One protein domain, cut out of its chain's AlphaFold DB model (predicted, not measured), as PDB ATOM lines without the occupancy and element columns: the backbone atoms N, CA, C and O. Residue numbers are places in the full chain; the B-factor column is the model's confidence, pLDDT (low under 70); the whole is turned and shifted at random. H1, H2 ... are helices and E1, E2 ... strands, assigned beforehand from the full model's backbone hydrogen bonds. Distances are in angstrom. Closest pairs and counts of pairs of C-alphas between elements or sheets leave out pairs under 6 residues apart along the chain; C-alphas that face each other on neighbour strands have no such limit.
ATOM      1  N   GLN A 102     -26.047   9.444 -41.405       81.69
ATOM      2  CA  GLN A 102     -26.273  10.499 -40.410       81.69
ATOM      3  C   GLN A 102     -25.035  11.388 -40.241       81.69
ATOM      4  O   GLN A 102     -24.465  11.513 -39.157       81.69
ATOM      5  N   PHE A 103     -24.599  12.000 -41.332       82.38
ATOM      6  CA  PHE A 103     -23.528  12.990 -41.327       82.38
ATOM      7  C   PHE A 103     -23.859  14.095 -42.328       82.38
ATOM      8  O   PHE A 103     -24.692  13.893 -43.207       82.38
ATOM      9  N   MET A 104     -23.241  15.262 -42.188       82.31
ATOM     10  CA  MET A 104     -23.379  16.387 -43.111       82.31
ATOM     11  C   MET A 104     -22.065  17.175 -43.199       82.31
ATOM     12  O   MET A 104     -21.225  17.048 -42.311       82.31
ATOM     13  N   PRO A 105     -21.831  17.951 -44.267       83.31
ATOM     14  CA  PRO A 105     -20.690  18.857 -44.339       83.31
ATOM     15  C   PRO A 105     -20.681  19.841 -43.159       83.31
ATOM     16  O   PRO A 105     -21.720  20.384 -42.798       83.31
ATOM     17  N   ASN A 106     -19.512  20.069 -42.563       82.88
ATOM     18  CA  ASN A 106     -19.340  20.964 -41.422       82.88
ATOM     19  C   ASN A 106     -19.194  22.416 -41.903       82.88
ATOM     20  O   ASN A 106     -18.229  22.767 -42.591       82.88
ATOM     21  N   PHE A 107     -20.146  23.259 -41.513       77.19
ATOM     22  CA  PHE A 107     -20.196  24.656 -41.924       77.19
ATOM     23  C   PHE A 107     -19.150  25.540 -41.224       77.19
ATOM     24  O   PHE A 107     -18.566  26.426 -41.853       77.19
ATOM     25  N   GLU A 108     -18.860  25.300 -39.942       75.94
ATOM     26  CA  GLU A 108     -17.853  26.072 -39.201       75.94
ATOM     27  C   GLU A 108     -16.440  25.834 -39.741       75.94
ATOM     28  O   GLU A 108     -15.659  26.776 -39.890       75.94
ATOM     29  N   ALA A 109     -16.121  24.583 -40.077       75.44
ATOM     30  CA  ALA A 109     -14.874  24.228 -40.739       75.44
ATOM     31  C   ALA A 109     -14.764  24.958 -42.083       75.44
ATOM     32  O   ALA A 109     -13.745  25.605 -42.344       75.44
ATOM     33  N   TRP A 110     -15.834  24.931 -42.891       78.19
ATOM     34  CA  TRP A 110     -15.867  25.585 -44.200       78.19
ATOM     35  C   TRP A 110     -15.647  27.094 -44.097       78.19
ATOM     36  O   TRP A 110     -14.842  27.657 -44.838       78.19
ATOM     37  N   LYS A 111     -16.280  27.747 -43.116       69.56
ATOM     38  CA  LYS A 111     -16.089  29.177 -42.843       69.56
ATOM     39  C   LYS A 111     -14.631  29.532 -42.523       69.56
ATOM     40  O   LYS A 111     -14.200  30.651 -42.792       69.56
ATOM     41  N   ASN A 112     -13.875  28.585 -41.969       71.81
ATOM     42  CA  ASN A 112     -12.448  28.718 -41.671       71.81
ATOM     43  C   ASN A 112     -11.534  28.260 -42.829       71.81
ATOM     44  O   ASN A 112     -10.321  28.160 -42.638       71.81
ATOM     45  N   GLY A 113     -12.089  27.973 -44.013       70.06
ATOM     46  CA  GLY A 113     -11.349  27.526 -45.199       70.06
ATOM     47  C   GLY A 113     -10.953  26.045 -45.173       70.06
ATOM     48  O   GLY A 113     -10.064  25.626 -45.913       70.06
ATOM     49  N   GLN A 114     -11.568  25.235 -44.304       72.50
ATOM     50  CA  GLN A 114     -11.314  23.796 -44.198       72.50
ATOM     51  C   GLN A 114     -12.576  23.003 -44.527       72.50
ATOM     52  O   GLN A 114     -13.667  23.354 -44.108       72.50
ATOM     53  N   PHE A 115     -12.457  21.896 -45.249       76.00
ATOM     54  CA  PHE A 115     -13.603  21.015 -45.464       76.00
ATOM     55  C   PHE A 115     -13.633  19.923 -44.390       76.00
ATOM     56  O   PHE A 115     -12.609  19.292 -44.126       76.00
ATOM     57  N   GLY A 116     -14.798  19.690 -43.781       81.62
ATOM     58  CA  GLY A 116     -14.969  18.651 -42.771       81.62
ATOM     59  C   GLY A 116     -16.389  18.103 -42.703       81.62
ATOM     60  O   GLY A 116     -17.284  18.610 -43.375       81.62
ATOM     61  N   TRP A 117     -16.587  17.068 -41.889       82.75
ATOM     62  CA  TRP A 117     -17.869  16.377 -41.730       82.75
ATOM     63  C   TRP A 117     -18.356  16.393 -40.279       82.75
ATOM     64  O   TRP A 117     -17.640  16.012 -39.350       82.75
ATOM     65  N   GLU A 118     -19.611  16.774 -40.093       83.31
ATOM     66  CA  GLU A 118     -20.317  16.825 -38.820       83.31
ATOM     67  C   GLU A 118     -21.427  15.769 -38.742       83.31
ATOM     68  O   GLU A 118     -21.818  15.164 -39.740       83.31
ATOM     69  N   GLY A 119     -21.874  15.477 -37.526       77.94
ATOM     70  CA  GLY A 119     -22.916  14.509 -37.220       77.94
ATOM     71  C   GLY A 119     -24.236  15.210 -37.001       77.94
ATOM     72  O   GLY A 119     -24.283  16.417 -36.808       77.94
ATOM     73  N   MET A 120     -25.314  14.437 -36.989       66.12
ATOM     74  CA  MET A 120     -26.635  14.976 -36.656       66.12
ATOM     75  C   MET A 120     -26.829  15.187 -35.141       66.12
ATOM     76  O   MET A 120     -27.781  15.849 -34.738       66.12
ATOM     77  N   GLU A 121     -25.953  14.621 -34.304       70.44
ATOM     78  CA  GLU A 121     -25.995  14.715 -32.840       70.44
ATOM     79  C   GLU A 121     -24.737  15.411 -32.293       70.44
ATOM     80  O   GLU A 121     -23.678  15.384 -32.927       70.44
ATOM     81  N   GLU A 122     -24.849  16.021 -31.105       63.66
ATOM     82  CA  GLU A 122     -23.708  16.595 -30.380       63.66
ATOM     83  C   GLU A 122     -22.742  15.482 -29.946       63.66
ATOM     84  O   GLU A 122     -22.897  14.843 -28.902       63.66
ATOM     85  N   ASP A 123     -21.733  15.250 -30.778       72.19
ATOM     86  CA  ASP A 123     -20.667  14.293 -30.520       72.19
ATOM     87  C   ASP A 123     -19.537  14.918 -29.683       72.19
ATOM     88  O   ASP A 123     -19.302  16.129 -29.677       72.19
ATOM     89  N   HIS A 124     -18.755  14.074 -29.004       78.88
ATOM     90  CA  HIS A 124     -17.506  14.518 -28.383       78.88
ATOM     91  C   HIS A 124     -16.570  15.134 -29.454       78.88
ATOM     92  O   HIS A 124     -16.442  14.550 -30.533       78.88
ATOM     93  N   PRO A 125     -15.836  16.236 -29.181       81.81
ATOM     94  CA  PRO A 125     -15.028  16.931 -30.195       81.81
ATOM     95  C   PRO A 125     -14.047  16.025 -30.957       81.81
ATOM     96  O   PRO A 125     -13.878  16.146 -32.168       81.81
ATOM     97  N   PHE A 126     -13.443  15.058 -30.256       83.75
ATOM     98  CA  PHE A 126     -12.561  14.059 -30.870       83.75
ATOM     99  C   PHE A 126     -13.286  13.133 -31.861       83.75
ATOM    100  O   PHE A 126     -12.721  12.784 -32.890       83.75
ATOM    101  N   VAL A 127     -14.533  12.744 -31.575       84.50
ATOM    102  CA  VAL A 127     -15.345  11.874 -32.445       84.50
ATOM    103  C   VAL A 127     -15.699  12.610 -33.733       84.50
ATOM    104  O   VAL A 127     -15.575  12.038 -34.814       84.50
ATOM    105  N   ALA A 128     -16.060  13.893 -33.630       83.19
ATOM    106  CA  ALA A 128     -16.323  14.733 -34.793       83.19
ATOM    107  C   ALA A 128     -15.076  14.899 -35.677       83.19
ATOM    108  O   ALA A 128     -15.149  14.690 -36.889       83.19
ATOM    109  N   MET A 129     -13.923  15.187 -35.063       86.12
ATOM    110  CA  MET A 129     -12.639  15.265 -35.764       86.12
ATOM    111  C   MET A 129     -12.282  13.933 -36.437       86.12
ATOM    112  O   MET A 129     -12.005  13.912 -37.633       86.12
ATOM    113  N   TRP A 130     -12.316  12.816 -35.699       87.56
ATOM    114  CA  TRP A 130     -11.953  11.503 -36.236       87.56
ATOM    115  C   TRP A 130     -12.885  11.083 -37.374       87.56
ATOM    116  O   TRP A 130     -12.392  10.658 -38.414       87.56
ATOM    117  N   ARG A 131     -14.204  11.280 -37.252       87.81
ATOM    118  CA  ARG A 131     -15.144  11.049 -38.360       87.81
ATOM    119  C   ARG A 131     -14.750  11.847 -39.598       87.81
ATOM    120  O   ARG A 131     -14.705  11.286 -40.688       87.81
ATOM    121  N   SER A 132     -14.489  13.142 -39.436       86.94
ATOM    122  CA  SER A 132     -14.149  14.020 -40.554       86.94
ATOM    123  C   SER A 132     -12.886  13.556 -41.279       86.94
ATOM    124  O   SER A 132     -12.885  13.446 -42.505       86.94
ATOM    125  N   GLU A 133     -11.831  13.236 -40.530       86.62
ATOM    126  CA  GLU A 133     -10.579  12.722 -41.093       86.62
ATOM    127  C   GLU A 133     -10.763  11.337 -41.722       86.62
ATOM    128  O   GLU A 133     -10.268  11.105 -42.818       86.62
ATOM    129  N   ALA A 134     -11.527  10.444 -41.088       86.06
ATOM    130  CA  ALA A 134     -11.793   9.101 -41.601       86.06
ATOM    131  C   ALA A 134     -12.588   9.125 -42.911       86.06
ATOM    132  O   ALA A 134     -12.240   8.405 -43.840       86.06
ATOM    133  N   ILE A 135     -13.618   9.969 -43.029       85.81
ATOM    134  CA  ILE A 135     -14.377  10.100 -44.282       85.81
ATOM    135  C   ILE A 135     -13.495  10.710 -45.378       85.81
ATOM    136  O   ILE A 135     -13.540  10.260 -46.519       85.81
ATOM    137  N   ASN A 136     -12.681  11.721 -45.061       86.00
ATOM    138  CA  ASN A 136     -11.794  12.331 -46.052       86.00
ATOM    139  C   ASN A 136     -10.723  11.339 -46.543       86.00
ATOM    140  O   ASN A 136     -10.469  11.241 -47.739       86.00
ATOM    141  N   ASP A 137     -10.147  10.561 -45.631       85.62
ATOM    142  CA  ASP A 137      -9.200   9.486 -45.928       85.62
ATOM    143  C   ASP A 137      -9.841   8.362 -46.765       85.62
ATOM    144  O   ASP A 137      -9.274   7.914 -47.764       85.62
ATOM    145  N   TRP A 138     -11.085   7.985 -46.455       84.62
ATOM    146  CA  TRP A 138     -11.866   7.047 -47.266       84.62
ATOM    147  C   TRP A 138     -12.097   7.553 -48.698       84.62
ATOM    148  O   TRP A 138     -11.879   6.821 -49.661       84.62
ATOM    149  N   ILE A 139     -12.452   8.833 -48.857       84.62
ATOM    150  CA  ILE A 139     -12.627   9.463 -50.176       84.62
ATOM    151  C   ILE A 139     -11.308   9.492 -50.965       84.62
ATOM    152  O   ILE A 139     -11.328   9.378 -52.186       84.62
ATOM    153  N   GLN A 140     -10.161   9.674 -50.302       83.19
ATOM    154  CA  GLN A 140      -8.856   9.732 -50.974       83.19
ATOM    155  C   GLN A 140      -8.274   8.359 -51.321       83.19
ATOM    156  O   GLN A 140      -7.512   8.264 -52.289       83.19
ATOM    157  N   SER A 141      -8.582   7.334 -50.526       79.56
ATOM    158  CA  SER A 141      -8.072   5.970 -50.704       79.56
ATOM    159  C   SER A 141      -8.781   5.218 -51.832       79.56
ATOM    160  O   SER A 141      -8.129   4.461 -52.555       79.56
ATOM    161  N   ASP A 142     -10.075   5.465 -52.044       82.94
ATOM    162  CA  ASP A 142     -10.842   4.879 -53.145       82.94
ATOM    163  C   ASP A 142     -10.786   5.762 -54.409       82.94
ATOM    164  O   ASP A 142     -11.152   6.940 -54.405       82.94
ATOM    165  N   VAL A 143     -10.330   5.180 -55.522       80.88
ATOM    166  CA  VAL A 143     -10.174   5.873 -56.811       80.88
ATOM    167  C   VAL A 143     -11.521   6.345 -57.366       80.88
ATOM    168  O   VAL A 143     -11.606   7.460 -57.883       80.88
ATOM    169  N   GLU A 144     -12.581   5.540 -57.246       82.00
ATOM    170  CA  GLU A 144     -13.900   5.887 -57.790       82.00
ATOM    171  C   GLU A 144     -14.558   7.010 -56.976       82.00
ATOM    172  O   GLU A 144     -15.132   7.951 -57.545       82.00
ATOM    173  N   LEU A 145     -14.430   6.954 -55.645       80.12
ATOM    174  CA  LEU A 145     -14.920   8.003 -54.742       80.12
ATOM    175  C   LEU A 145     -14.159   9.309 -54.934       80.12
ATOM    176  O   LEU A 145     -14.765  10.381 -54.948       80.12
ATOM    177  N   LYS A 146     -12.847   9.238 -55.150       80.94
ATOM    178  CA  LYS A 146     -12.034  10.415 -55.437       80.94
ATOM    179  C   LYS A 146     -12.470  11.112 -56.721       80.94
ATOM    180  O   LYS A 146     -12.650  12.330 -56.725       80.94
ATOM    181  N   GLU A 147     -12.680  10.363 -57.802       81.06
ATOM    182  CA  GLU A 147     -13.130  10.935 -59.075       81.06
ATOM    183  C   GLU A 147     -14.522  11.566 -58.963       81.06
ATOM    184  O   GLU A 147     -14.752  12.669 -59.470       81.06
ATOM    185  N   THR A 148     -15.454  10.902 -58.273       81.44
ATOM    186  CA  THR A 148     -16.792  11.460 -58.017       81.44
ATOM    187  C   THR A 148     -16.732  12.691 -57.118       81.44
ATOM    188  O   THR A 148     -17.414  13.678 -57.402       81.44
ATOM    189  N   TRP A 149     -15.873  12.701 -56.100       80.88
ATOM    190  CA  TRP A 149     -15.646  13.872 -55.256       80.88
ATOM    191  C   TRP A 149     -15.086  15.057 -56.046       80.88
ATOM    192  O   TRP A 149     -15.597  16.171 -55.947       80.88
ATOM    193  N   GLU A 150     -14.099  14.833 -56.914       81.94
ATOM    194  CA  GLU A 150     -13.568  15.880 -57.791       81.94
ATOM    195  C   GLU A 150     -14.633  16.441 -58.745       81.94
ATOM    196  O   GLU A 150     -14.639  17.641 -59.037       81.94
ATOM    197  N   GLN A 151     -15.551  15.604 -59.236       80.94
ATOM    198  CA  GLN A 151     -16.691  16.056 -60.041       80.94
ATOM    199  C   GLN A 151     -17.677  16.893 -59.219       80.94
ATOM    200  O   GLN A 151     -18.158  17.918 -59.711       80.94
ATOM    201  N   ILE A 152     -17.946  16.503 -57.972       79.94
ATOM    202  CA  ILE A 152     -18.795  17.260 -57.044       79.94
ATOM    203  C   ILE A 152     -18.175  18.632 -56.765       79.94
ATOM    204  O   ILE A 152     -18.850  19.640 -56.947       79.94
ATOM    205  N   VAL A 153     -16.881  18.697 -56.439       80.25
ATOM    206  CA  VAL A 153     -16.165  19.962 -56.191       80.25
ATOM    207  C   VAL A 153     -16.153  20.858 -57.435       80.25
ATOM    208  O   VAL A 153     -16.335  22.070 -57.332       80.25
ATOM    209  N   LYS A 154     -16.005  20.284 -58.638       78.38
ATOM    210  CA  LYS A 154     -16.122  21.039 -59.901       78.38
ATOM    211  C   LYS A 154     -17.534  21.581 -60.137       78.38
ATOM    212  O   LYS A 154     -17.675  22.662 -60.701       78.38
ATOM    213  N   THR A 155     -18.557  20.827 -59.745       75.81
ATOM    214  CA  THR A 155     -19.967  21.211 -59.916       75.81
ATOM    215  C   THR A 155     -20.388  22.262 -58.889       75.81
ATOM    216  O   THR A 155     -21.124  23.186 -59.230       75.81
ATOM    217  N   TYR A 156     -19.862  22.170 -57.665       76.44
ATOM    218  CA  TYR A 156     -20.150  23.063 -56.546       76.44
ATOM    219  C   TYR A 156     -18.850  23.660 -55.981       76.44
ATOM    220  O   TYR A 156     -18.367  23.224 -54.933       76.44
ATOM    221  N   PRO A 157     -18.290  24.705 -56.625       71.50
ATOM    222  CA  PRO A 157     -17.047  25.345 -56.180       71.50
ATOM    223  C   PRO A 157     -17.114  25.896 -54.749       71.50
ATOM    224  O   PRO A 157     -16.080  26.032 -54.092       71.50
ATOM    225  N   LEU A 158     -18.334  26.173 -54.263       70.12
ATOM    226  CA  LEU A 158     -18.617  26.635 -52.904       70.12
ATOM    227  C   LEU A 158     -18.129  25.671 -51.822       70.12
ATOM    228  O   LEU A 158     -17.871  26.134 -50.724       70.12
ATOM    229  N   LEU A 159     -17.925  24.382 -52.110       67.88
ATOM    230  CA  LEU A 159     -17.358  23.429 -51.145       67.88
ATOM    231  C   LEU A 159     -15.904  23.748 -50.759       67.88
ATOM    232  O   LEU A 159     -15.454  23.367 -49.684       67.88
ATOM    233  N   THR A 160     -15.175  24.447 -51.634       64.06
ATOM    234  CA  THR A 160     -13.733  24.722 -51.492       64.06
ATOM    235  C   THR A 160     -13.369  26.205 -51.558       64.06
ATOM    236  O   THR A 160     -12.205  26.553 -51.401       64.06
ATOM    237  N   SER A 161     -14.327  27.087 -51.852       62.16
ATOM    238  CA  SER A 161     -14.062  28.517 -52.029       62.16
ATOM    239  C   SER A 161     -14.239  29.312 -50.733       62.16
ATOM    240  O   SER A 161     -15.301  29.231 -50.123       62.16
ATOM    241  N   ASP A 162     -13.297  30.207 -50.427       57.34
ATOM    242  CA  ASP A 162     -13.345  31.152 -49.289       57.34
ATOM    243  C   ASP A 162     -14.342  32.324 -49.471       57.34
ATOM    244  O   ASP A 162     -14.341  33.298 -48.720       57.34
ATOM    245  N   VAL A 163     -15.163  32.303 -50.524       52.41
ATOM    246  CA  VAL A 163     -15.762  33.525 -51.100       52.41
ATOM    247  C   VAL A 163     -17.054  33.976 -50.397       52.41
ATOM    248  O   VAL A 163     -17.613  35.010 -50.751       52.41
ATOM    249  N   ALA A 164     -17.543  33.279 -49.369       54.16
ATOM    250  CA  ALA A 164     -18.838  33.612 -48.765       54.16
ATOM    251  C   ALA A 164     -18.817  33.717 -47.224       54.16
ATOM    252  O   ALA A 164     -19.529  32.980 -46.544       54.16
ATOM    253  N   PRO A 165     -18.098  34.704 -46.646       54.12
ATOM    254  CA  PRO A 165     -18.003  34.903 -45.191       54.12
ATOM    255  C   PRO A 165     -19.332  35.256 -44.484       54.12
ATOM    256  O   PRO A 165     -19.370  35.329 -43.257       54.12
ATOM    257  N   LEU A 166     -20.414  35.483 -45.239       59.59
ATOM    258  CA  LEU A 166     -21.728  35.942 -44.760       59.59
ATOM    259  C   LEU A 166     -22.886  34.996 -45.139       59.59
ATOM    260  O   LEU A 166     -24.040  35.418 -45.114       59.59
ATOM    261  N   MET A 167     -22.598  33.772 -45.584       66.19
ATOM    262  CA  MET A 167     -23.630  32.759 -45.842       66.19
ATOM    263  C   MET A 167     -23.990  32.042 -44.537       66.19
ATOM    264  O   MET A 167     -23.114  31.890 -43.697       66.19
ATOM    265  N   ASP A 168     -25.241  31.619 -44.363       68.94
ATOM    266  CA  ASP A 168     -25.664  30.780 -43.231       68.94
ATOM    267  C   ASP A 168     -25.558  29.288 -43.588       68.94
ATOM    268  O   ASP A 168     -25.667  28.921 -44.759       68.94
ATOM    269  N   GLU A 169     -25.427  28.416 -42.583       71.81
ATOM    270  CA  GLU A 169     -25.277  26.958 -42.751       71.81
ATOM    271  C   GLU A 169     -26.337  26.338 -43.662       71.81
ATOM    272  O   GLU A 169     -26.016  25.593 -44.579       71.81
ATOM    273  N   HIS A 170     -27.607  26.677 -43.469       69.12
ATOM    274  CA  HIS A 170     -28.693  26.091 -44.252       69.12
ATOM    275  C   HIS A 170     -28.695  26.565 -45.711       69.12
ATOM    276  O   HIS A 170     -29.050  25.803 -46.611       69.12
ATOM    277  N   ASP A 171     -28.322  27.824 -45.949       68.81
ATOM    278  CA  ASP A 171     -28.220  28.366 -47.303       68.81
ATOM    279  C   ASP A 171     -27.020  27.728 -48.015       68.81
ATOM    280  O   ASP A 171     -27.128  27.333 -49.174       68.81
ATOM    281  N   TRP A 172     -25.915  27.523 -47.292       74.00
ATOM    282  CA  TRP A 172     -24.759  26.776 -47.775       74.00
ATOM    283  C   TRP A 172     -25.114  25.321 -48.103       74.00
ATOM    284  O   TRP A 172     -24.862  24.887 -49.224       74.00
ATOM    285  N   LEU A 173     -25.788  24.600 -47.198       71.44
ATOM    286  CA  LEU A 173     -26.258  23.224 -47.418       71.44
ATOM    287  C   LEU A 173     -27.203  23.112 -48.629       71.44
ATOM    288  O   LEU A 173     -27.164  22.118 -49.355       71.44
ATOM    289  N   THR A 174     -28.027  24.132 -48.882       68.94
ATOM    290  CA  THR A 174     -28.907  24.183 -50.060       68.94
ATOM    291  C   THR A 174     -28.113  24.429 -51.347       68.94
ATOM    292  O   THR A 174     -28.361  23.788 -52.369       68.94
ATOM    293  N   GLU A 175     -27.142  25.343 -51.318       69.50
ATOM    294  CA  GLU A 175     -26.338  25.710 -52.489       69.50
ATOM    295  C   GLU A 175     -25.328  24.628 -52.892       69.50
ATOM    296  O   GLU A 175     -25.088  24.435 -54.084       69.50
ATOM    297  N   ILE A 176     -24.794  23.863 -51.935       72.69
ATOM    298  CA  ILE A 176     -23.987  22.663 -52.222       72.69
ATOM    299  C   ILE A 176     -24.852  21.447 -52.613       72.69
ATOM    300  O   ILE A 176     -24.316  20.380 -52.904       72.69
ATOM    301  N   GLY A 177     -26.184  21.590 -52.611       66.75
ATOM    302  CA  GLY A 177     -27.133  20.543 -52.996       66.75
ATOM    303  C   GLY A 177     -27.295  19.414 -51.973       66.75
ATOM    304  O   GLY A 177     -27.778  18.342 -52.337       66.75
TER     305      GLY A 177
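AT A GLANCE: This is residues 102 to 177 of the 504 residues of the protein "SNF2 Helicase protein" of Anoxybacillus sp. BCO1 (UniProt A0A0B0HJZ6). The long helix H2 and helix H3 meet near their ends as an L, and the small antiparallel sheet E1 - E2 packs on H2 through E2, with the short helices H1 and H4 across the sheet from H2. The 76 printed residues, with named elements in the order E1 H1 E2 H2 H3 H4, are mostly helix. The whole is compact, with a radius of gyration of the C-alphas of 12.6 A and spans of 32 by 31 by 20 A.

IN THESE COORDINATES: E1, residues 103 to 105, spans 7.2 A from C-alpha 103 at (-23.528, 12.990, -41.327). H1 is residues 107 to 111, and E2 residues 117 to 119. H2, residues 125 to 141, spans 24.3 A; H3, residues 143 to 155, 18.5 A; H4, residues 169 to 175, ends with C-alpha 175 at (-26.338, 25.710, -52.489).

HOW THE PARTS SIT: Across E1 and E2, N 104 and O 118 are 2.8 A apart. The closest C-alphas of E2 and H2, Trp 117 and Ser 132, are 4.6 A apart. H2 and H3 touch only at the corner, about perpendicular at 76 degrees, closest at C-alphas 139 and 145, 5.3 A. H1 and H4 are close but not clearly touching, with C-alphas 107 and 169 closest at 5.6 A. In H1, H2, H3 and H4 every O i to N i+4 pair is within hydrogen-bond range.

THE WHOLE: The printed part has no cut. The link H3 to H4 is long, and its residues 159 to 168 are under pLDDT 70.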